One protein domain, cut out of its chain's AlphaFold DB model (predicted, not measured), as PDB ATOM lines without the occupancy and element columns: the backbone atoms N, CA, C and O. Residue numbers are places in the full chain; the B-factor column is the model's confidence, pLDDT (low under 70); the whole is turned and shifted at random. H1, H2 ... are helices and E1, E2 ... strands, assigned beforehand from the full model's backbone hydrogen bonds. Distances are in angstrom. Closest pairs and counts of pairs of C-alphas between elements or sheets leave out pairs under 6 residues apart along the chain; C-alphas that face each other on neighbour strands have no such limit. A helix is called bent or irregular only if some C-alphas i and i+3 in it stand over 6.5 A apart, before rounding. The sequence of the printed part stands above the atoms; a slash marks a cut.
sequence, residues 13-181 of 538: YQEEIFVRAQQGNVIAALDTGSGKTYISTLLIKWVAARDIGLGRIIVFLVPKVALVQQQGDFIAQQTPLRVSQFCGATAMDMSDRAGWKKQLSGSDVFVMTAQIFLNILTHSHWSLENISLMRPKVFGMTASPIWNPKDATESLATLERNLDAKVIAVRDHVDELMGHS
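What this domain is: This is residues 13 to 181 of the 538 residues of a protein of Grifola frondosa (UniProt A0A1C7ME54). Two small parallel sheets, E2 E4 E3 and E5 E1 E6, follow each other along the length of the domain with a gap between edge strands E2 and E5, and helix H2 bridges them. H3 covers one face of the first sheet and H5 stands on its other face; H1 and H2 cover one face of the second, which H6 grazes, while H4 and H7 lie toward opposite ends. The printed part has 169 residues, with seven named helices and six named strands in the order H1 E1 H2 E2 H3 E3 H4 E4 H5 E5 H6 E6 H7, of mixed class. It is compact, with a radius of gyration of the C-alphas of 16.8 A and spans of 50 by 35 by 34 A.

How they stand to each other: E4, residues 109 to 113, is the inner strand between E2, residues 58 to 62, and E3, residues 83 to 86. N 60 and O 110, 2.8 A apart, and N 84 and O 109, 2.9 A, are within hydrogen-bond range. H3, residues 65 to 78, runs along these strands at a height over the sheet of 8.1 A; its closest C-alphas to E4 are those of Val 68 and Met 112, 5.6 A. On the opposite face H5, residues 114 to 122, stands up from the sheet at 49 degrees. H4, residues 97 to 106, only grazes it; E3, H4 and E4 form a strand-helix-strand unit, two parallel neighbours joined through a helix, with a right-handed crossover. E2, H3 and E3 form a split one, E4 between its strands, also right-handed. H2, residues 36 to 50, is on both sheets and only just touches H3, with 3 pairs of C-alphas within 8 A, the closest Thr 41 and Ile 75, 6.2 A. In the second sheet E1, residues 26 to 29, is the inner strand between E5, residues 139 to 142, and E6, residues 166 to 168; N 28 and O 140 are 2.8 A apart, N 27 and O 166 2.8 A. H1, residues 13 to 23, is on the same face as H2 and touches it at a steep tilt of 41 degrees, closest at the C-alphas of Gln 14 and Ile 39, 6.0 A. H6, residues 149 to 163, only grazes this sheet, with its residues 156 to 163; E5, H6 and E6 form a split strand-helix-strand unit, with E1 between its strands in the sheet and a right-handed crossover. H7, residues 174 to 180, only just touches H1, with 3 pairs of C-alphas within 8 A, closest at Tyr 13 and Leu 177, 6.3 A. Every O i to N i+4 pair is within range in H2, H4, H5 and H7, against 6 of 7 in H1, 9 of 10 in H3 and 9 of 11 in H6.

Where its parts are: H1 begins at C-alpha 13, (28.019, -37.430, -13.457), and H7 ends at C-alpha 180, (22.786, -45.882, -10.943). H2 spans 21.7 A, H3 20.6 A and H6 19.9 A; H6 is irregular, with C-alphas 150 and 153 8.8 A apart. E2 and E4 each span 13.3 A.

The domain as a whole: The C-alphas of Ser 95 and Asp 175, 51.9 A apart, are the two farthest apart. The printed part has no cut; the link from H5 to E5, residues 123 to 138, is long. The mean pLDDT of the printed part is 82.5, and residues 33, 51 to 56, 128 to 135, 149 and 181 are under 70.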
ATOM      1  N   TYR A  13      29.171 -38.223 -13.002       87.44
ATOM      2  CA  TYR A  13      28.019 -37.430 -13.457       87.44
ATOM      3  C   TYR A  13      27.594 -36.338 -12.455       87.44
ATOM      4  O   TYR A  13      27.056 -35.303 -12.846       87.44
ATOM      5  N   GLN A  14      27.810 -36.551 -11.152       89.00
ATOM      6  CA  GLN A  14      27.508 -35.550 -10.120       89.00
ATOM      7  C   GLN A  14      28.555 -34.435 -10.135       89.00
ATOM      8  O   GLN A  14      28.200 -33.265  -9.996       89.00
ATOM      9  N   GLU A  15      29.824 -34.800 -10.327       90.62
ATOM     10  CA  GLU A  15      30.938 -33.867 -10.493       90.62
ATOM     11  C   GLU A  15      30.773 -33.012 -11.758       90.62
ATOM     12  O   GLU A  15      30.940 -31.799 -11.692       90.62
ATOM     13  N   GLU A  16      30.339 -33.604 -12.872       90.19
ATOM     14  CA  GLU A  16      30.032 -32.891 -14.119       90.19
ATOM     15  C   GLU A  16      29.012 -31.761 -13.893       90.19
ATOM     16  O   GLU A  16      29.263 -30.600 -14.236       90.19
ATOM     17  N   ILE A  17      27.877 -32.077 -13.261       91.62
ATOM     18  CA  ILE A  17      26.839 -31.086 -12.944       91.62
ATOM     19  C   ILE A  17      27.356 -30.055 -11.941       91.62
ATOM     20  O   ILE A  17      27.073 -28.867 -12.090       91.62
ATOM     21  N   PHE A  18      28.123 -30.482 -10.935       92.31
ATOM     22  CA  PHE A  18      28.738 -29.586  -9.959       92.31
ATOM     23  C   PHE A  18      29.662 -28.563 -10.632       92.31
ATOM     24  O   PHE A  18      29.497 -27.369 -10.391       92.31
ATOM     25  N   VAL A  19      30.573 -28.995 -11.508       91.12
ATOM     26  CA  VAL A  19      31.513 -28.117 -12.227       91.12
ATOM     27  C   VAL A  19      30.767 -27.129 -13.124       91.12
ATOM     28  O   VAL A  19      31.042 -25.930 -13.078       91.12
ATOM     29  N   ARG A  20      29.760 -27.579 -13.881       88.75
ATOM     30  CA  ARG A  20      28.938 -26.669 -14.701       88.75
ATOM     31  C   ARG A  20      28.166 -25.672 -13.843       88.75
ATOM     32  O   ARG A  20      28.147 -24.475 -14.125       88.75
ATOM     33  N   ALA A  21      27.602 -26.135 -12.732       91.12
ATOM     34  CA  ALA A  21      26.931 -25.270 -11.777       91.12
ATOM     35  C   ALA A  21      27.887 -24.281 -11.101       91.12
ATOM     36  O   ALA A  21      27.408 -23.282 -10.591       91.12
ATOM     37  N   GLN A  22      29.215 -24.452 -11.115       89.31
ATOM     38  CA  GLN A  22      30.148 -23.423 -10.627       89.31
ATOM     39  C   GLN A  22      30.247 -22.217 -11.569       89.31
ATOM     40  O   GLN A  22      30.431 -21.098 -11.081       89.31
ATOM     41  N   GLN A  23      30.063 -22.420 -12.874       88.69
ATOM     42  CA  GLN A  23      30.277 -21.408 -13.917       88.69
ATOM     43  C   GLN A  23      29.107 -20.423 -14.053       88.69
ATOM     44  O   GLN A  23      29.326 -19.259 -14.366       88.69
ATOM     45  N   GLY A  24      27.880 -20.845 -13.739       88.00
ATOM     46  CA  GLY A  24      26.693 -19.993 -13.873       88.00
ATOM     47  C   GLY A  24      25.510 -20.449 -13.026       88.00
ATOM     48  O   GLY A  24      25.660 -21.312 -12.157       88.00
ATOM     49  N   ASN A  25      24.351 -19.837 -13.260       91.94
ATOM     50  CA  ASN A  25      23.078 -20.274 -12.695       91.94
ATOM     51  C   ASN A  25      22.537 -21.442 -13.519       91.94
ATOM     52  O   ASN A  25      22.465 -21.367 -14.746       91.94
ATOM     53  N   VAL A  26      22.169 -22.527 -12.848       92.69
ATOM     54  CA  VAL A  26      21.900 -23.808 -13.507       92.69
ATOM     55  C   VAL A  26      20.656 -24.464 -12.936       92.69
ATOM     56  O   VAL A  26      20.434 -24.436 -11.731       92.69
ATOM     57  N   ILE A  27      19.884 -25.122 -13.796       92.12
ATOM     58  CA  ILE A  27      18.826 -26.056 -13.424       92.12
ATOM     59  C   ILE A  27      19.259 -27.451 -13.872       92.12
ATOM     60  O   ILE A  27      19.268 -27.755 -15.060       92.12
ATOM     61  N   ALA A  28      19.620 -28.311 -12.924       90.06
ATOM     62  CA  ALA A  28      20.009 -29.682 -13.218       90.06
ATOM     63  C   ALA A  28      18.770 -30.562 -13.450       90.06
ATOM     64  O   ALA A  28      17.976 -30.779 -12.526       90.06
ATOM     65  N   ALA A  29      18.626 -31.081 -14.671       85.81
ATOM     66  CA  ALA A  29      17.625 -32.071 -15.049       85.81
ATOM     67  C   ALA A  29      18.179 -33.486 -14.803       85.81
ATOM     68  O   ALA A  29      19.020 -33.977 -15.555       85.81
ATOM     69  N   LEU A  30      17.755 -34.118 -13.705       80.50
ATOM     70  CA  LEU A  30      18.263 -35.413 -13.245       80.50
ATOM     71  C   LEU A  30      17.147 -36.275 -12.648       80.50
ATOM     72  O   LEU A  30      16.392 -35.802 -11.791       80.50
ATOM     73  N   ASP A  31      17.126 -37.565 -12.981       71.31
ATOM     74  CA  ASP A  31      16.145 -38.536 -12.478       71.31
ATOM     75  C   ASP A  31      16.111 -38.625 -10.943       71.31
ATOM     76  O   ASP A  31      17.072 -38.296 -10.230       71.31
ATOM     77  N   THR A  32      14.968 -39.016 -10.379       71.50
ATOM     78  CA  THR A  32      14.825 -39.274  -8.935       71.50
ATOM     79  C   THR A  32      15.759 -40.406  -8.508       71.50
ATOM     80  O   THR A  32      15.917 -41.382  -9.222       71.50
ATOM     81  N   GLY A  33      16.435 -40.250  -7.364       67.50
ATOM     82  CA  GLY A  33      17.454 -41.206  -6.904       67.50
ATOM     83  C   GLY A  33      18.885 -40.937  -7.398       67.50
ATOM     84  O   GLY A  33      19.830 -41.442  -6.802       67.50
ATOM     85  N   SER A  34      19.095 -40.045  -8.373       76.19
ATOM     86  CA  SER A  34      20.441 -39.671  -8.870       76.19
ATOM     87  C   SER A  34      21.335 -38.922  -7.860       76.19
ATOM     88  O   SER A  34      22.495 -38.621  -8.149       76.19
ATOM     89  N   GLY A  35      20.840 -38.615  -6.656       79.44
ATOM     90  CA  GLY A  35      21.613 -37.914  -5.624       79.44
ATOM     91  C   GLY A  35      21.683 -36.394  -5.807       79.44
ATOM     92  O   GLY A  35      22.666 -35.774  -5.415       79.44
ATOM     93  N   LYS A  36      20.630 -35.782  -6.365       86.00
ATOM     94  CA  LYS A  36      20.466 -34.324  -6.524       86.00
ATOM     95  C   LYS A  36      20.869 -33.513  -5.275       86.00
ATOM     96  O   LYS A  36      21.700 -32.614  -5.367       86.00
ATOM     97  N   THR A  37      20.373 -33.889  -4.092       85.56
ATOM     98  CA  THR A  37      20.717 -33.230  -2.814       85.56
ATOM     99  C   THR A  37      22.218 -33.221  -2.530       85.56
ATOM    100  O   THR A  37      22.754 -32.255  -1.979       85.56
ATOM    101  N   TYR A  38      22.920 -34.292  -2.894       88.50
ATOM    102  CA  TYR A  38      24.354 -34.377  -2.673       88.50
ATOM    103  C   TYR A  38      25.110 -33.376  -3.560       88.50
ATOM    104  O   TYR A  38      25.981 -32.673  -3.058       88.50
ATOM    105  N   ILE A  39      24.686 -33.186  -4.818       90.25
ATOM    106  CA  ILE A  39      25.216 -32.130  -5.705       90.25
ATOM    107  C   ILE A  39      25.021 -30.746  -5.074       90.25
ATOM    108  O   ILE A  39      25.965 -29.958  -5.004       90.25
ATOM    109  N   SER A  40      23.830 -30.452  -4.538       91.06
ATOM    110  CA  SER A  40      23.619 -29.193  -3.812       91.06
ATOM    111  C   SER A  40      24.534 -29.056  -2.609       91.06
ATOM    112  O   SER A  40      25.041 -27.975  -2.355       91.06
ATOM    113  N   THR A  41      24.780 -30.140  -1.877       90.38
ATOM    114  CA  THR A  41      25.660 -30.123  -0.708       90.38
ATOM    115  C   THR A  41      27.108 -29.819  -1.109       90.38
ATOM    116  O   THR A  41      27.782 -29.060  -0.413       90.38
ATOM    117  N   LEU A  42      27.583 -30.326  -2.254       89.62
ATOM    118  CA  LEU A  42      28.883 -29.948  -2.825       89.62
ATOM    119  C   LEU A  42      28.932 -28.456  -3.174       89.62
ATOM    120  O   LEU A  42      29.900 -27.778  -2.830       89.62
ATOM    121  N   LEU A  43      27.874 -27.922  -3.793       90.75
ATOM    122  CA  LEU A  43      27.770 -26.490  -4.094       90.75
ATOM    123  C   LEU A  43      27.752 -25.637  -2.822       90.75
ATOM    124  O   LEU A  43      28.465 -24.642  -2.759       90.75
ATOM    125  N   ILE A  44      27.012 -26.049  -1.791       89.50
ATOM    126  CA  ILE A  44      26.975 -25.380  -0.484       89.50
ATOM    127  C   ILE A  44      28.380 -25.328   0.122       89.50
ATOM    128  O   ILE A  44      28.827 -24.256   0.526       89.50
ATOM    129  N   LYS A  45      29.106 -26.457   0.136       88.06
ATOM    130  CA  LYS A  45      30.497 -26.520   0.619       88.06
ATOM    131  C   LYS A  45      31.406 -25.572  -0.161       88.06
ATOM    132  O   LYS A  45      32.191 -24.845   0.439       88.06
ATOM    133  N   TRP A  46      31.291 -25.569  -1.487       88.12
ATOM    134  CA  TRP A  46      32.106 -24.730  -2.361       88.12
ATOM    135  C   TRP A  46      31.829 -23.235  -2.176       88.12
ATOM    136  O   TRP A  46      32.774 -22.462  -2.030       88.12
ATOM    137  N   VAL A  47      30.556 -22.824  -2.121       85.19
ATOM    138  CA  VAL A  47      30.174 -21.427  -1.847       85.19
ATOM    139  C   VAL A  47      30.682 -21.011  -0.468       85.19
ATOM    140  O   VAL A  47      31.364 -19.995  -0.344       85.19
ATOM    141  N   ALA A  48      30.427 -21.828   0.556       83.81
ATOM    142  CA  ALA A  48      30.845 -21.532   1.921       83.81
ATOM    143  C   ALA A  48      32.370 -21.398   2.050       83.81
ATOM    144  O   ALA A  48      32.833 -20.508   2.754       83.81
ATOM    145  N   ALA A  49      33.153 -22.229   1.349       83.38
ATOM    146  CA  ALA A  49      34.615 -22.181   1.379       83.38
ATOM    147  C   ALA A  49      35.208 -20.935   0.697       83.38
ATOM    148  O   ALA A  49      36.266 -20.460   1.106       83.38
ATOM    149  N   ARG A  50      34.545 -20.399  -0.335       75.50
ATOM    150  CA  ARG A  50      34.988 -19.179  -1.035       75.50
ATOM    151  C   ARG A  50      34.649 -17.905  -0.271       75.50
ATOM    152  O   ARG A  50      35.390 -16.932  -0.360       75.50
ATOM    153  N   ASP A  51      33.555 -17.935   0.482       66.19
ATOM    154  CA  ASP A  51      32.954 -16.754   1.100       66.19
ATOM    155  C   ASP A  51      33.129 -16.713   2.635       66.19
ATOM    156  O   ASP A  51      32.420 -15.973   3.327       66.19
ATOM    157  N   ILE A  52      34.085 -17.483   3.183       55.78
ATOM    158  CA  ILE A  52      34.399 -17.514   4.622       55.78
ATOM    159  C   ILE A  52      34.685 -16.087   5.113       55.78
ATOM    160  O   ILE A  52      35.671 -15.462   4.728       55.78
ATOM    161  N   GLY A  53      33.820 -15.578   5.995       51.19
ATOM    162  CA  GLY A  53      33.952 -14.250   6.605       51.19
ATOM    163  C   GLY A  53      33.212 -13.109   5.894       51.19
ATOM    164  O   GLY A  53      33.197 -12.002   6.423       51.19
ATOM    165  N   LEU A  54      32.544 -13.357   4.757       57.88
ATOM    166  CA  LEU A  54      31.760 -12.337   4.037       57.88
ATOM    167  C   LEU A  54      30.306 -12.198   4.527       57.88
ATOM    168  O   LEU A  54      29.570 -11.355   4.018       57.88
ATOM    169  N   GLY A  55      29.874 -13.015   5.496       60.00
ATOM    170  CA  GLY A  55      28.519 -12.954   6.064       60.00
ATOM    171  C   GLY A  55      27.402 -13.305   5.072       60.00
ATOM    172  O   GLY A  55      26.263 -12.875   5.252       60.00
ATOM    173  N   ARG A  56      27.721 -14.048   4.006       69.81
ATOM    174  CA  ARG A  56      26.754 -14.464   2.985       69.81
ATOM    175  C   ARG A  56      25.922 -15.640   3.482       69.81
ATOM    176  O   ARG A  56      26.451 -16.593   4.042       69.81
ATOM    177  N   ILE A  57      24.617 -15.550   3.253       77.19
ATOM    178  CA  ILE A  57      23.633 -16.534   3.698       77.19
ATOM    179  C   ILE A  57      23.294 -17.467   2.536       77.19
ATOM    180  O   ILE A  57      22.969 -17.003   1.443       77.19
ATOM    181  N   ILE A  58      23.325 -18.776   2.783       87.94
ATOM    182  CA  ILE A  58      22.885 -19.793   1.826       87.94
ATOM    183  C   ILE A  58      21.440 -20.178   2.151       87.94
ATOM    184  O   ILE A  58      21.125 -20.523   3.288       87.94
ATOM    185  N   VAL A  59      20.555 -20.151   1.153       90.69
ATOM    186  CA  VAL A  59      19.145 -20.532   1.310       90.69
ATOM    187  C   VAL A  59      18.839 -21.742   0.432       90.69
ATOM    188  O   VAL A  59      19.035 -21.708  -0.779       90.69
ATOM    189  N   PHE A  60      18.336 -22.807   1.049       93.06
ATOM    190  CA  PHE A  60      17.884 -24.030   0.404       93.06
ATOM    191  C   PHE A  60      16.361 -24.127   0.528       93.06
ATOM    192  O   PHE A  60      15.816 -24.369   1.611       93.06
ATOM    193  N   LEU A  61      15.661 -23.910  -0.585       92.25
ATOM    194  CA  LEU A  61      14.201 -23.913  -0.618       92.25
ATOM    195  C   LEU A  61      13.657 -25.303  -0.944       92.25
ATOM    196  O   LEU A  61      14.109 -25.955  -1.882       92.25
ATOM    197  N   VAL A  62      12.642 -25.729  -0.193       88.44
ATOM    198  CA  VAL A  62      11.927 -26.989  -0.424       88.44
ATOM    199  C   VAL A  62      10.421 -26.764  -0.601       88.44
ATOM    200  O   VAL A  62       9.850 -25.856   0.009       88.44
ATOM    201  N   PRO A  63       9.731 -27.596  -1.403       79.44
ATOM    202  CA  PRO A  63       8.301 -27.424  -1.663       79.44
ATOM    203  C   PRO A  63       7.403 -27.910  -0.515       79.44
ATOM    204  O   PRO A  63       6.280 -27.430  -0.370       79.44
ATOM    205  N   LYS A  64       7.866 -28.856   0.319       77.12
ATOM    206  CA  LYS A  64       7.056 -29.492   1.373       77.12
ATOM    207  C   LYS A  64       7.732 -29.443   2.740       77.12
ATOM    208  O   LYS A  64       8.952 -29.477   2.846       77.12
ATOM    209  N   VAL A  65       6.915 -29.432   3.794       77.50
ATOM    210  CA  VAL A  65       7.372 -29.370   5.193       77.50
ATOM    211  C   VAL A  65       8.250 -30.567   5.573       77.50
ATOM    212  O   VAL A  65       9.288 -30.368   6.190       77.50
ATOM    213  N   ALA A  66       7.888 -31.787   5.160       72.50
ATOM    214  CA  ALA A  66       8.669 -32.994   5.460       72.50
ATOM    215  C   ALA A  66      10.101 -32.940   4.888       72.50
ATOM    216  O   ALA A  66      11.047 -33.425   5.507       72.50
ATOM    217  N   LEU A  67      10.276 -32.275   3.741       82.75
ATOM    218  CA  LEU A  67      11.584 -32.095   3.117       82.75
ATOM    219  C   LEU A  67      12.478 -31.118   3.881       82.75
ATOM    220  O   LEU A  67      13.693 -31.214   3.759       82.75
ATOM    221  N   VAL A  68      11.917 -30.193   4.666       86.75
ATOM    222  CA  VAL A  68      12.731 -29.238   5.437       86.75
ATOM    223  C   VAL A  68      13.646 -30.002   6.387       86.75
ATOM    224  O   VAL A  68      14.853 -29.767   6.399       86.75
ATOM    225  N   GLN A  69      13.074 -30.965   7.111       83.56
ATOM    226  CA  GLN A  69      13.829 -31.779   8.051       83.56
ATOM    227  C   GLN A  69      14.770 -32.746   7.340       83.56
ATOM    228  O   GLN A  69      15.960 -32.770   7.634       83.56
ATOM    229  N   GLN A  70      14.273 -33.483   6.341       82.56
ATOM    230  CA  GLN A  70      15.090 -34.459   5.617       82.56
ATOM    231  C   GLN A  70      16.338 -33.825   4.979       82.56
ATOM    232  O   GLN A  70      17.438 -34.358   5.108       82.56
ATOM    233  N   GLN A  71      16.169 -32.697   4.283       88.62
ATOM    234  CA  GLN A  71      17.270 -32.033   3.585       88.62
ATOM    235  C   GLN A  71      18.165 -31.269   4.570       88.62
ATOM    236  O   GLN A  71      19.385 -31.281   4.424       88.62
ATOM    237  N   GLY A  72      17.578 -30.656   5.605       90.44
ATOM    238  CA  GLY A  72      18.317 -29.975   6.666       90.44
ATOM    239  C   GLY A  72      19.242 -30.902   7.442       90.44
ATOM    240  O   GLY A  72      20.422 -30.588   7.591       90.44
ATOM    241  N   ASP A  73      18.742 -32.061   7.871       89.06
ATOM    242  CA  ASP A  73      19.530 -33.049   8.612       89.06
ATOM    243  C   ASP A  73      20.651 -33.625   7.738       89.06
ATOM    244  O   ASP A  73      21.784 -33.766   8.198       89.06
ATOM    245  N   PHE A  74      20.374 -33.892   6.456       89.00
ATOM    246  CA  PHE A  74      21.390 -34.356   5.513       89.00
ATOM    247  C   PHE A  74      22.514 -33.327   5.327       89.00
ATOM    248  O   PHE A  74      23.690 -33.669   5.452       89.00
ATOM    249  N   ILE A  75      22.183 -32.054   5.081       90.44
ATOM    250  CA  ILE A  75      23.189 -30.993   4.911       90.44
ATOM    251  C   ILE A  75      23.994 -30.795   6.206       90.44
ATOM    252  O   ILE A  75      25.215 -30.641   6.146       90.44
ATOM    253  N   ALA A  76      23.343 -30.841   7.372       90.19
ATOM    254  CA  ALA A  76      23.998 -30.691   8.673       90.19
ATOM    255  C   ALA A  76      24.953 -31.850   8.999       90.19
ATOM    256  O   ALA A  76      26.002 -31.636   9.595       90.19
ATOM    257  N   GLN A  77      24.625 -33.078   8.592       88.94
ATOM    258  CA  GLN A  77      25.512 -34.234   8.767       88.94
ATOM    259  C   GLN A  77      26.703 -34.202   7.807       88.94
ATOM    260  O   GLN A  77      27.788 -34.671   8.142       88.94
ATOM    261  N   GLN A  78      26.508 -33.658   6.604       85.56
ATOM    262  CA  GLN A  78      27.519 -33.657   5.549       85.56
ATOM    263  C   GLN A  78      28.429 -32.424   5.572       85.56
ATOM    264  O   GLN A  78      29.425 -32.394   4.841       85.56
ATOM    265  N   THR A  79      28.108 -31.395   6.359       85.31
ATOM    266  CA  THR A  79      28.847 -30.129   6.409       85.31
ATOM    267  C   THR A  79      29.070 -29.675   7.854       85.31
ATOM    268  O   THR A  79      28.218 -29.907   8.700       85.31
ATOM    269  N   PRO A  80      30.169 -28.965   8.160       87.19
ATOM    270  CA  PRO A  80      30.366 -28.355   9.477       87.19
ATOM    271  C   PRO A  80      29.573 -27.043   9.661       87.19
ATOM    272  O   PRO A  80      29.850 -26.283  10.587       87.19
ATOM    273  N   LEU A  81      28.645 -26.725   8.752       87.88
ATOM    274  CA  LEU A  81      27.932 -25.450   8.716       87.88
ATOM    275  C   LEU A  81      26.777 -25.429   9.720       87.88
ATOM    276  O   LEU A  81      26.161 -26.454  10.016       87.88
ATOM    277  N   ARG A  82      26.433 -24.237  10.211       89.62
ATOM    278  CA  ARG A  82      25.279 -24.041  11.096       89.62
ATOM    279  C   ARG A  82      24.004 -24.015  10.257       89.62
ATOM    280  O   ARG A  82      23.680 -22.994   9.644       89.62
ATOM    281  N   VAL A  83      23.313 -25.152  10.208       91.69
ATOM    282  CA  VAL A  83      22.080 -25.331   9.431       91.69
ATOM    283  C   VAL A  83      20.854 -25.055  10.299       91.69
ATOM    284  O   VAL A  83      20.639 -25.729  11.304       91.69
ATOM    285  N   SER A  84      20.020 -24.111   9.870       91.75
ATOM    286  CA  SER A  84      18.749 -23.783  10.521       91.75
ATOM    287  C   SER A  84      17.566 -24.150   9.630       91.75
ATOM    288  O   SER A  84      17.589 -23.928   8.420       91.75
ATOM    289  N   GLN A  85      16.521 -24.720  10.230       92.38
ATOM    290  CA  GLN A  85      15.399 -25.340   9.523       92.38
ATOM    291  C   GLN A  85      14.073 -24.640   9.859       92.38
ATOM    292  O   GLN A  85      13.675 -24.599  11.024       92.38
ATOM    293  N   PHE A  86      13.355 -24.125   8.854       87.75
ATOM    294  CA  PHE A  86      12.111 -23.370   9.059       87.75
ATOM    295  C   PHE A  86      10.960 -23.846   8.170       87.75
ATOM    296  O   PHE A  86      11.044 -23.884   6.946       87.75
ATOM    297  N   CYS A  87       9.821 -24.147   8.785       84.31
ATOM    298  CA  CYS A  87       8.566 -24.444   8.102       84.31
ATOM    299  C   CYS A  87       7.403 -23.742   8.816       84.31
ATOM    300  O   CYS A  87       7.595 -23.156   9.875       84.31
ATOM    301  N   GLY A  88       6.179 -23.818   8.284       75.25
ATOM    302  CA  GLY A  88       5.020 -23.140   8.888       75.25
ATOM    303  C   GLY A  88       4.739 -23.488  10.360       75.25
ATOM    304  O   GLY A  88       4.095 -22.703  11.041       75.25
ATOM    305  N   ALA A  89       5.222 -24.633  10.856       70.88
ATOM    306  CA  ALA A  89       5.077 -25.038  12.258       70.88
ATOM    307  C   ALA A  89       6.263 -24.631  13.154       70.88
ATOM    308  O   ALA A  89       6.089 -24.524  14.363       70.88
ATOM    309  N   THR A  90       7.458 -24.438  12.585       75.12
ATOM    310  CA  THR A  90       8.693 -24.129  13.335       75.12
ATOM    311  C   THR A  90       9.165 -22.690  13.156       75.12
ATOM    312  O   THR A  90      10.070 -22.245  13.859       75.12
ATOM    313  N   ALA A  91       8.577 -21.954  12.212       76.88
ATOM    314  CA  ALA A  91       8.882 -20.553  11.993       76.88
ATOM    315  C   ALA A  91       8.425 -19.712  13.189       76.88
ATOM    316  O   ALA A  91       7.303 -19.847  13.676       76.88
ATOM    317  N   MET A  92       9.314 -18.824  13.633       78.62
ATOM    318  CA  MET A  92       8.979 -17.792  14.609       78.62
ATOM    319  C   MET A  92       7.960 -16.826  14.005       78.62
ATOM    320  O   MET A  92       7.878 -16.680  12.780       78.62
ATOM    321  N   ASP A  93       7.219 -16.134  14.867       81.44
ATOM    322  CA  ASP A  93       6.331 -15.067  14.423       81.44
ATOM    323  C   ASP A  93       7.126 -14.024  13.616       81.44
ATOM    324  O   ASP A  93       8.222 -13.605  13.991       81.44
ATOM    325  N   MET A  94       6.566 -13.605  12.482       83.44
ATOM    326  CA  MET A  94       7.140 -12.558  11.639       83.44
ATOM    327  C   MET A  94       7.127 -11.194  12.342       83.44
ATOM    328  O   MET A  94       7.798 -10.271  11.887       83.44
ATOM    329  N   SER A  95       6.407 -11.037  13.452       84.50
ATOM    330  CA  SER A  95       6.511  -9.845  14.298       84.50
ATOM    331  C   SER A  95       7.834  -9.774  15.088       84.50
ATOM    332  O   SER A  95       8.311  -8.674  15.385       84.50
ATOM    333  N   ASP A  96       8.492 -10.910  15.359       85.38
ATOM    334  CA  ASP A  96       9.713 -10.982  16.171       85.38
ATOM    335  C   ASP A  96      10.984 -10.660  15.366       85.38
ATOM    336  O   ASP A  96      11.787 -11.520  14.991       85.38
ATOM    337  N   ARG A  97      11.199  -9.366  15.115       85.75
ATOM    338  CA  ARG A  97      12.395  -8.863  14.415       85.75
ATOM    339  C   ARG A  97      13.707  -9.202  15.126       85.75
ATOM    340  O   ARG A  97      14.728  -9.397  14.467       85.75
ATOM    341  N   ALA A  98      13.713  -9.237  16.459       86.69
ATOM    342  CA  ALA A  98      14.926  -9.503  17.228       86.69
ATOM    343  C   ALA A  98      15.333 -10.979  17.119       86.69
ATOM    344  O   ALA A  98      16.510 -11.273  16.886       86.69
ATOM    345  N   GLY A  99      14.358 -11.887  17.215       86.94
ATOM    346  CA  GLY A  99      14.537 -13.319  16.998       86.94
ATOM    347  C   GLY A  99      15.064 -13.622  15.598       86.94
ATOM    348  O   GLY A  99      16.106 -14.268  15.466       86.94
ATOM    349  N   TRP A 100      14.426 -13.081  14.554       86.75
ATOM    350  CA  TRP A 100      14.885 -13.259  13.170       86.75
ATOM    351  C   TRP A 100      16.299 -12.722  12.942       86.75
ATOM    352  O   TRP A 100      17.130 -13.427  12.372       86.75
ATOM    353  N   LYS A 101      16.629 -11.534  13.465       85.56
ATOM    354  CA  LYS A 101      17.988 -10.978  13.364       85.56
ATOM    355  C   LYS A 101      19.039 -11.868  14.037       85.56
ATOM    356  O   LYS A 101      20.132 -12.028  13.497       85.56
ATOM    357  N   LYS A 102      18.716 -12.457  15.193       87.00
ATOM    358  CA  LYS A 102      19.596 -13.396  15.907       87.00
ATOM    359  C   LYS A 102      19.786 -14.704  15.136       87.00
ATOM    360  O   LYS A 102      20.895 -15.226  15.098       87.00
ATOM    361  N   GLN A 103      18.729 -15.231  14.520       86.06
ATOM    362  CA  GLN A 103      18.824 -16.452  13.715       86.06
ATOM    363  C   GLN A 103      19.622 -16.227  12.427       86.06
ATOM    364  O   GLN A 103      20.475 -17.050  12.090       86.06
ATOM    365  N   LEU A 104      19.398 -15.095  11.749       81.44
ATOM    366  CA  LEU A 104      20.105 -14.700  10.525       81.44
ATOM    367  C   LEU A 104      21.615 -14.533  10.733       81.44
ATOM    368  O   LEU A 104      22.383 -14.904   9.856       81.44
ATOM    369  N   SER A 105      22.060 -14.035  11.890       83.00
ATOM    370  CA  SER A 105      23.495 -13.944  12.208       83.00
ATOM    371  C   SER A 105      24.098 -15.254  12.733       83.00
ATOM    372  O   SER A 105      25.311 -15.470  12.658       83.00
ATOM    373  N   GLY A 106      23.259 -16.127  13.292       84.88
ATOM    374  CA  GLY A 106      23.662 -17.381  13.923       84.88
ATOM    375  C   GLY A 106      23.781 -18.579  12.982       84.88
ATOM    376  O   GLY A 106      24.291 -19.608  13.422       84.88
ATOM    377  N   SER A 107      23.343 -18.463  11.727       88.25
ATOM    378  CA  SER A 107      23.240 -19.592  10.792       88.25
ATOM    379  C   SER A 107      23.971 -19.307   9.484       88.25
ATOM    380  O   SER A 107      23.981 -18.174   9.013       88.25
ATOM    381  N   ASP A 108      24.533 -20.352   8.882       86.75
ATOM    382  CA  ASP A 108      25.228 -20.275   7.592       86.75
ATOM    383  C   ASP A 108      24.313 -20.744   6.446       86.75
ATOM    384  O   ASP A 108      24.337 -20.192   5.344       86.75
ATOM    385  N   VAL A 109      23.470 -21.747   6.725       90.38
ATOM    386  CA  VAL A 109      22.530 -22.340   5.766       90.38
ATOM    387  C   VAL A 109      21.123 -22.344   6.349       90.38
ATOM    388  O   VAL A 109      20.901 -22.819   7.461       90.38
ATOM    389  N   PHE A 110      20.155 -21.875   5.570       91.62
ATOM    390  CA  PHE A 110      18.740 -21.954   5.899       91.62
ATOM    391  C   PHE A 110      18.039 -22.955   4.998       91.62
ATOM    392  O   PHE A 110      17.993 -22.761   3.788       91.62
ATOM    393  N   VAL A 111      17.429 -23.980   5.583       93.25
ATOM    394  CA  VAL A 111      16.546 -24.902   4.866       93.25
ATOM    395  C   VAL A 111      15.109 -24.544   5.201       93.25
ATOM    396  O   VAL A 111      14.718 -24.581   6.368       93.25
ATOM    397  N   MET A 112      14.310 -24.153   4.208       92.94
ATOM    398  CA  MET A 112      12.949 -23.687   4.482       92.94
ATOM    399  C   MET A 112      11.968 -23.875   3.333       92.94
ATOM    400  O   MET A 112      12.356 -24.105   2.189       92.94
ATOM    401  N   THR A 113      10.672 -23.747   3.624       90.31
ATOM    402  CA  THR A 113       9.662 -23.677   2.563       90.31
ATOM    403  C   THR A 113       9.676 -22.316   1.867       90.31
ATOM    404  O   THR A 113       9.926 -21.285   2.495       90.31
ATOM    405  N   ALA A 114       9.347 -22.293   0.570       89.00
ATOM    406  CA  ALA A 114       9.329 -21.061  -0.230       89.00
ATOM    407  C   ALA A 114       8.439 -19.955   0.373       89.00
ATOM    408  O   ALA A 114       8.795 -18.780   0.329       89.00
ATOM    409  N   GLN A 115       7.318 -20.323   1.006       87.81
ATOM    410  CA  GLN A 115       6.425 -19.359   1.655       87.81
ATOM    411  C   GLN A 115       7.082 -18.650   2.849       87.81
ATOM    412  O   GLN A 115       6.859 -17.460   3.046       87.81
ATOM    413  N   ILE A 116       7.891 -19.354   3.648       89.69
ATOM    414  CA  ILE A 116       8.606 -18.726   4.770       89.69
ATOM    415  C   ILE A 116       9.634 -17.735   4.239       89.69
ATOM    416  O   ILE A 116       9.715 -16.619   4.744       89.69
ATOM    417  N   PHE A 117      10.357 -18.106   3.184       89.94
ATOM    418  CA  PHE A 117      11.305 -17.205   2.540       89.94
ATOM    419  C   PHE A 117      10.624 -15.945   1.996       89.94
ATOM    420  O   PHE A 117      11.085 -14.836   2.257       89.94
ATOM    421  N   LEU A 118       9.477 -16.101   1.324       88.94
ATOM    422  CA  LEU A 118       8.666 -14.973   0.872       88.94
ATOM    423  C   LEU A 118       8.267 -14.071   2.046       88.94
ATOM    424  O   LEU A 118       8.477 -12.866   1.975       88.94
ATOM    425  N   ASN A 119       7.777 -14.642   3.148       89.25
ATOM    426  CA  ASN A 119       7.391 -13.871   4.331       89.25
ATOM    427  C   ASN A 119       8.578 -13.087   4.924       89.25
ATOM    428  O   ASN A 119       8.424 -11.917   5.272       89.25
ATOM    429  N   ILE A 120       9.766 -13.697   5.008       88.12
ATOM    430  CA  ILE A 120      10.996 -13.040   5.485       88.12
ATOM    431  C   ILE A 120      11.312 -11.799   4.638       88.12
ATOM    432  O   ILE A 120      11.629 -10.743   5.192       88.12
ATOM    433  N   LEU A 121      11.190 -11.914   3.311       87.06
ATOM    434  CA  LEU A 121      11.404 -10.806   2.378       87.06
ATOM    435  C   LEU A 121      10.306  -9.739   2.501       87.06
ATOM    436  O   LEU A 121      10.609  -8.555   2.642       87.06
ATOM    437  N   THR A 122       9.031 -10.141   2.514       87.62
ATOM    438  CA  THR A 122       7.874  -9.232   2.607       87.62
ATOM    439  C   THR A 122       7.882  -8.410   3.893       87.62
ATOM    440  O   THR A 122       7.560  -7.225   3.870       87.62
ATOM    441  N   HIS A 123       8.286  -9.009   5.015       86.44
ATOM    442  CA  HIS A 123       8.397  -8.314   6.299       86.44
ATOM    443  C   HIS A 123       9.743  -7.599   6.495       86.44
ATOM    444  O   HIS A 123       9.963  -7.002   7.552       86.44
ATOM    445  N   SER A 124      10.621  -7.626   5.484       84.62
ATOM    446  CA  SER A 124      11.927  -6.958   5.488       84.62
ATOM    447  C   SER A 124      12.832  -7.400   6.647       84.62
ATOM    448  O   SER A 124      13.652  -6.626   7.140       84.62
ATOM    449  N   HIS A 125      12.704  -8.660   7.078       81.56
ATOM    450  CA  HIS A 125      13.665  -9.294   7.994       81.56
ATOM    451  C   HIS A 125      15.008  -9.532   7.308       81.56
ATOM    452  O   HIS A 125      16.053  -9.536   7.956       81.56
ATOM    453  N   TRP A 126      14.976  -9.699   5.987       78.44
ATOM    454  CA  TRP A 126      16.148  -9.797   5.136       78.44
ATOM    455  C   TRP A 126      15.879  -9.118   3.788       78.44
ATOM    456  O   TRP A 126      14.736  -9.055   3.340       78.44
ATOM    457  N   SER A 127      16.932  -8.605   3.151       72.81
ATOM    458  CA  SER A 127      16.872  -7.988   1.823       72.81
ATOM    459  C   SER A 127      17.865  -8.680   0.900       72.81
ATOM    460  O   SER A 127      18.999  -8.950   1.302       72.81
ATOM    461  N   LEU A 128      17.453  -8.898  -0.348       67.56
ATOM    462  CA  LEU A 128      18.322  -9.388  -1.420       67.56
ATOM    463  C   LEU A 128      19.447  -8.385  -1.752       67.56
ATOM    464  O   LEU A 128      20.453  -8.775  -2.330       67.56
ATOM    465  N   GLU A 129      19.317  -7.115  -1.349       56.94
ATOM    466  CA  GLU A 129      20.330  -6.064  -1.552       56.94
ATOM    467  C   GLU A 129      21.482  -6.113  -0.535       56.94
ATOM    468  O   GLU A 129      22.550  -5.562  -0.788       56.94
ATOM    469  N   ASN A 130      21.321  -6.826   0.590       52.12
ATOM    470  CA  ASN A 130      22.434  -7.109   1.511       52.12
ATOM    471  C   ASN A 130      23.426  -8.140   0.929       52.12
ATOM    472  O   ASN A 130      24.394  -8.521   1.589       52.12
ATOM    473  N   ILE A 131      23.199  -8.588  -0.309       48.41
ATOM    474  CA  ILE A 131      24.123  -9.379  -1.111       48.41
ATOM    475  C   ILE A 131      25.003  -8.384  -1.879       48.41
ATOM    476  O   ILE A 131      24.546  -7.672  -2.766       48.41
ATOM    477  N   SER A 132      26.273  -8.290  -1.493       42.84
ATOM    478  CA  SER A 132      27.275  -7.366  -2.044       42.84
ATOM    479  C   SER A 132      27.233  -7.247  -3.580       42.84
ATOM    480  O   SER A 132      27.752  -8.145  -4.227       42.84
ATOM    481  N   LEU A 133      26.682  -6.172  -4.169       43.47
ATOM    482  CA  LEU A 133      26.791  -5.777  -5.601       43.47
ATOM    483  C   LEU A 133      26.551  -6.869  -6.685       43.47
ATOM    484  O   LEU A 133      26.692  -6.593  -7.872       43.47
ATOM    485  N   MET A 134      26.172  -8.088  -6.307       55.62
ATOM    486  CA  MET A 134      26.168  -9.306  -7.113       55.62
ATOM    487  C   MET A 134      24.883 -10.055  -6.779       55.62
ATOM    488  O   MET A 134      24.585 -10.292  -5.609       55.62
ATOM    489  N   ARG A 135      24.113 -10.424  -7.801       68.06
ATOM    490  CA  ARG A 135      22.891 -11.219  -7.632       68.06
ATOM    491  C   ARG A 135      23.218 -12.586  -7.004       68.06
ATOM    492  O   ARG A 135      24.314 -13.104  -7.233       68.06
ATOM    493  N   PRO A 136      22.299 -13.181  -6.221       75.75
ATOM    494  CA  PRO A 136      22.495 -14.523  -5.686       75.75
ATOM    495  C   PRO A 136      22.666 -15.536  -6.817       75.75
ATOM    496  O   PRO A 136      22.009 -15.449  -7.854       75.75
ATOM    497  N   LYS A 137      23.523 -16.529  -6.581       84.50
ATOM    498  CA  LYS A 137      23.666 -17.676  -7.472       84.50
ATOM    499  C   LYS A 137      22.471 -18.615  -7.301       84.50
ATOM    500  O   LYS A 137      22.140 -18.983  -6.174       84.50
ATOM    501  N   VAL A 138      21.855 -19.019  -8.407       89.44
ATOM    502  CA  VAL A 138      20.668 -19.882  -8.427       89.44
ATOM    503  C   VAL A 138      21.046 -21.276  -8.915       89.44
ATOM    504  O   VAL A 138      21.652 -21.442  -9.973       89.44
ATOM    505  N   PHE A 139      20.663 -22.286  -8.136       92.38
ATOM    506  CA  PHE A 139      20.758 -23.686  -8.528       92.38
ATOM    507  C   PHE A 139      19.395 -24.361  -8.366       92.38
ATOM    508  O   PHE A 139      18.900 -24.525  -7.250       92.38
ATOM    509  N   GLY A 140      18.784 -24.725  -9.489       91.12
ATOM    510  CA  GLY A 140      17.560 -25.509  -9.552       91.12
ATOM    511  C   GLY A 140      17.864 -26.992  -9.746       91.12
ATOM    512  O   GLY A 140      18.860 -27.367 -10.359       91.12
ATOM    513  N   MET A 141      16.980 -27.850  -9.252       88.62
ATOM    514  CA  MET A 141      17.047 -29.285  -9.507       88.62
ATOM    515  C   MET A 141      15.655 -29.805  -9.803       88.62
ATOM    516  O   MET A 141      14.718 -29.529  -9.056       88.62
ATOM    517  N   THR A 142      15.520 -30.592 -10.862       83.69
ATOM    518  CA  THR A 142      14.245 -31.210 -11.221       83.69
ATOM    519  C   THR A 142      14.477 -32.529 -11.943       83.69
ATOM    520  O   THR A 142      15.486 -32.703 -12.617       83.69
ATOM    521  N   ALA A 143      13.556 -33.476 -11.783       76.31
ATOM    522  CA  ALA A 143      13.512 -34.661 -12.639       76.31
ATOM    523  C   ALA A 143      12.784 -34.386 -13.962       76.31
ATOM    524  O   ALA A 143      13.028 -35.069 -14.946       76.31
ATOM    525  N   SER A 144      11.924 -33.364 -13.996       76.44
ATOM    526  CA  SER A 144      11.157 -32.991 -15.179       76.44
ATOM    527  C   SER A 144      11.040 -31.466 -15.271       76.44
ATOM    528  O   SER A 144      10.241 -30.856 -14.558       76.44
ATOM    529  N   PRO A 145      11.868 -30.807 -16.095       76.06
ATOM    530  CA  PRO A 145      11.780 -29.363 -16.324       76.06
ATOM    531  C   PRO A 145      10.662 -28.979 -17.313       76.06
ATOM    532  O   PRO A 145      10.451 -27.795 -17.560       76.06
ATOM    533  N   ILE A 146       9.952 -29.954 -17.893       73.88
ATOM    534  CA  ILE A 146       8.944 -29.734 -18.937       73.88
ATOM    535  C   ILE A 146       7.563 -30.087 -18.394       73.88
ATOM    536  O   ILE A 146       7.278 -31.243 -18.093       73.88
ATOM    537  N   TRP A 147       6.684 -29.088 -18.307       75.25
ATOM    538  CA  TRP A 147       5.290 -29.293 -17.897       75.25
ATOM    539  C   TRP A 147       4.331 -29.439 -19.081       75.25
ATOM    540  O   TRP A 147       3.246 -29.992 -18.906       75.25
ATOM    541  N   ASN A 148       4.700 -28.942 -20.267       72.81
ATOM    542  CA  ASN A 148       3.913 -29.079 -21.488       72.81
ATOM    543  C   ASN A 148       4.715 -29.835 -22.561       72.81
ATOM    544  O   ASN A 148       5.493 -29.218 -23.287       72.81
ATOM    545  N   PRO A 149       4.496 -31.152 -22.719       69.75
ATOM    546  CA  PRO A 149       5.204 -31.953 -23.717       69.75
ATOM    547  C   PRO A 149       4.961 -31.487 -25.157       69.75
ATOM    548  O   PRO A 149       5.829 -31.651 -26.008       69.75
ATOM    549  N   LYS A 150       3.799 -30.873 -25.439       73.06
ATOM    550  CA  LYS A 150       3.470 -30.353 -26.778       73.06
ATOM    551  C   LYS A 150       4.327 -29.151 -27.168       73.06
ATOM    552  O   LYS A 150       4.462 -28.872 -28.352       73.06
ATOM    553  N   ASP A 151       4.872 -28.448 -26.179       78.88
ATOM    554  CA  ASP A 151       5.763 -27.311 -26.375       78.88
ATOM    555  C   ASP A 151       6.893 -27.340 -25.337       78.88
ATOM    556  O   ASP A 151       6.965 -26.555 -24.383       78.88
ATOM    557  N   ALA A 152       7.768 -28.331 -25.502       75.62
ATOM    558  CA  ALA A 152       8.936 -28.512 -24.650       75.62
ATOM    559  C   ALA A 152       9.894 -27.312 -24.731       75.62
ATOM    560  O   ALA A 152      10.487 -26.919 -23.728       75.62
ATOM    561  N   THR A 153      10.008 -26.706 -25.915       79.69
ATOM    562  CA  THR A 153      10.873 -25.553 -26.187       79.69
ATOM    563  C   THR A 153      10.476 -24.346 -25.354       79.69
ATOM    564  O   THR A 153      11.349 -23.763 -24.704       79.69
ATOM    565  N   GLU A 154       9.191 -23.990 -25.355       84.12
ATOM    566  CA  GLU A 154       8.677 -22.873 -24.564       84.12
ATOM    567  C   GLU A 154       8.690 -23.196 -23.069       84.12
ATOM    568  O   GLU A 154       9.001 -22.329 -22.253       84.12
ATOM    569  N   SER A 155       8.427 -24.458 -22.702       79.38
ATOM    570  CA  SER A 155       8.513 -24.895 -21.305       79.38
ATOM    571  C   SER A 155       9.906 -24.623 -20.727       79.38
ATOM    572  O   SER A 155      10.058 -23.988 -19.683       79.38
ATOM    573  N   LEU A 156      10.950 -25.035 -21.448       83.75
ATOM    574  CA  LEU A 156      12.329 -24.795 -21.034       83.75
ATOM    575  C   LEU A 156      12.664 -23.303 -21.018       83.75
ATOM    576  O   LEU A 156      13.133 -22.812 -19.997       83.75
ATOM    577  N   ALA A 157      12.352 -22.572 -22.090       85.12
ATOM    578  CA  ALA A 157      12.668 -21.146 -22.186       85.12
ATOM    579  C   ALA A 157      12.003 -20.322 -21.071       85.12
ATOM    580  O   ALA A 157      12.630 -19.453 -20.461       85.12
ATOM    581  N   THR A 158      10.740 -20.616 -20.751       86.69
ATOM    582  CA  THR A 158      10.038 -19.949 -19.654       86.69
ATOM    583  C   THR A 158      10.641 -20.313 -18.296       86.69
ATOM    584  O   THR A 158      10.782 -19.428 -17.449       86.69
ATOM    585  N   LEU A 159      11.043 -21.570 -18.072       86.94
ATOM    586  CA  LEU A 159      11.705 -21.968 -16.828       86.94
ATOM    587  C   LEU A 159      13.061 -21.267 -16.648       86.94
ATOM    588  O   LEU A 159      13.335 -20.736 -15.570       86.94
ATOM    589  N   GLU A 160      13.871 -21.227 -17.706       90.69
ATOM    590  CA  GLU A 160      15.179 -20.567 -17.725       90.69
ATOM    591  C   GLU A 160      15.057 -19.066 -17.448       90.69
ATOM    592  O   GLU A 160      15.758 -18.529 -16.589       90.69
ATOM    593  N   ARG A 161      14.088 -18.397 -18.090       91.62
ATOM    594  CA  ARG A 161      13.798 -16.974 -17.867       91.62
ATOM    595  C   ARG A 161      13.335 -16.685 -16.439       91.62
ATOM    596  O   ARG A 161      13.729 -15.674 -15.866       91.62
ATOM    597  N   ASN A 162      12.486 -17.539 -15.870       89.31
ATOM    598  CA  ASN A 162      11.923 -17.315 -14.535       89.31
ATOM    599  C   ASN A 162      12.966 -17.466 -13.421       89.31
ATOM    600  O   ASN A 162      12.864 -16.789 -12.399       89.31
ATOM    601  N   LEU A 163      13.935 -18.366 -13.602       89.00
ATOM    602  CA  LEU A 163      14.971 -18.653 -12.608       89.00
ATOM    603  C   LEU A 163      16.323 -18.003 -12.923       89.00
ATOM    604  O   LEU A 163      17.247 -18.162 -12.126       89.00
ATOM    605  N   ASP A 164      16.427 -17.271 -14.039       90.44
ATOM    606  CA  ASP A 164      17.674 -16.670 -14.530       90.44
ATOM    607  C   ASP A 164      18.808 -17.709 -14.567       90.44
ATOM    608  O   ASP A 164      19.880 -17.518 -13.992       90.44
ATOM    609  N   ALA A 165      18.512 -18.879 -15.143       90.69
ATOM    610  CA  ALA A 165      19.344 -20.077 -15.078       90.69
ATOM    611  C   ALA A 165      19.222 -20.910 -16.359       90.69
ATOM    612  O   ALA A 165      18.178 -20.894 -16.996       90.69
ATOM    613  N   LYS A 166      20.257 -21.684 -16.706       90.94
ATOM    614  CA  LYS A 166      20.249 -22.594 -17.866       90.94
ATOM    615  C   LYS A 166      19.891 -24.018 -17.448       90.94
ATOM    616  O   LYS A 166      20.448 -24.524 -16.470       90.94
ATOM    617  N   VAL A 167      18.996 -24.684 -18.173       89.50
ATOM    618  CA  VAL A 167      18.684 -26.102 -17.933       89.50
ATOM    619  C   VAL A 167      19.791 -26.964 -18.531       89.50
ATOM    620  O   VAL A 167      20.083 -26.850 -19.716       89.50
ATOM    621  N   ILE A 168      20.388 -27.840 -17.720       87.56
ATOM    622  CA  ILE A 168      21.450 -28.758 -18.155       87.56
ATOM    623  C   ILE A 168      21.118 -30.204 -17.788       87.56
ATOM    624  O   ILE A 168      20.466 -30.470 -16.775       87.56
ATOM    625  N   ALA A 169      21.647 -31.138 -18.573       86.88
ATOM    626  CA  ALA A 169      21.619 -32.574 -18.309       86.88
ATOM    627  C   ALA A 169      23.043 -33.164 -18.347       86.88
ATOM    628  O   ALA A 169      23.990 -32.515 -18.798       86.88
ATOM    629  N   VAL A 170      23.195 -34.398 -17.861       84.50
ATOM    630  CA  VAL A 170      24.461 -35.151 -17.936       84.50
ATOM    631  C   VAL A 170      24.741 -35.530 -19.391       84.50
ATOM    632  O   VAL A 170      23.835 -35.988 -20.086       84.50
ATOM    633  N   ARG A 171      25.987 -35.352 -19.837       81.44
ATOM    634  CA  ARG A 171      26.445 -35.621 -21.209       81.44
ATOM    635  C   ARG A 171      27.596 -36.610 -21.256       81.44
ATOM    636  O   ARG A 171      27.519 -37.580 -22.002       81.44
ATOM    637  N   ASP A 172      28.628 -36.383 -20.452       82.25
ATOM    638  CA  ASP A 172      29.875 -37.150 -20.561       82.25
ATOM    639  C   ASP A 172      29.770 -38.488 -19.819       82.25
ATOM    640  O   ASP A 172      30.369 -39.486 -20.212       82.25
ATOM    641  N   HIS A 173      28.953 -38.526 -18.764       87.00
ATOM    642  CA  HIS A 173      28.828 -39.675 -17.865       87.00
ATOM    643  C   HIS A 173      27.412 -40.268 -17.847       87.00
ATOM    644  O   HIS A 173      26.914 -40.700 -16.805       87.00
ATOM    645  N   VAL A 174      26.739 -40.288 -19.005       81.88
ATOM    646  CA  VAL A 174      25.365 -40.813 -19.129       81.88
ATOM    647  C   VAL A 174      25.300 -42.295 -18.761       81.88
ATOM    648  O   VAL A 174      24.389 -42.693 -18.039       81.88
ATOM    649  N   ASP A 175      26.276 -43.099 -19.182       81.25
ATOM    650  CA  ASP A 175      26.299 -44.537 -18.887       81.25
ATOM    651  C   ASP A 175      26.396 -44.817 -17.378       81.25
ATOM    652  O   ASP A 175      25.704 -45.693 -16.853       81.25
ATOM    653  N   GLU A 176      27.193 -44.022 -16.653       84.12
ATOM    654  CA  GLU A 176      27.295 -44.100 -15.191       84.12
ATOM    655  C   GLU A 176      25.968 -43.703 -14.524       84.12
ATOM    656  O   GLU A 176      25.505 -44.385 -13.608       84.12
ATOM    657  N   LEU A 177      25.317 -42.635 -15.004       80.12
ATOM    658  CA  LEU A 177      24.008 -42.215 -14.501       80.12
ATOM    659  C   LEU A 177      22.948 -43.309 -14.706       80.12
ATOM    660  O   LEU A 177      22.216 -43.631 -13.768       80.12
ATOM    661  N   MET A 178      22.884 -43.902 -15.901       75.00
ATOM    662  CA  MET A 178      21.923 -44.961 -16.231       75.00
ATOM    663  C   MET A 178      22.155 -46.225 -15.391       75.00
ATOM    664  O   MET A 178      21.192 -46.846 -14.948       75.00
ATOM    665  N   GLY A 179      23.415 -46.574 -15.098       72.81
ATOM    666  CA  GLY A 179      23.753 -47.694 -14.210       72.81
ATOM    667  C   GLY A 179      23.326 -47.488 -12.750       72.81
ATOM    668  O   GLY A 179      23.083 -48.457 -12.033       72.81
ATOM    669  N   HIS A 180      23.196 -46.235 -12.307       70.94
ATOM    670  CA  HIS A 180      22.786 -45.882 -10.943       70.94
ATOM    671  C   HIS A 180      21.309 -45.488 -10.802       70.94
ATOM    672  O   HIS A 180      20.834 -45.340  -9.676       70.94
ATOM    673  N   SER A 181      20.586 -45.343 -11.912       66.31
ATOM    674  CA  SER A 181      19.165 -44.992 -11.947       66.31
ATOM    675  C   SER A 181      18.400 -45.965 -12.855       66.31
ATOM    676  O   SER A 181      17.975 -45.585 -13.950       66.31
TER     677      SER A 181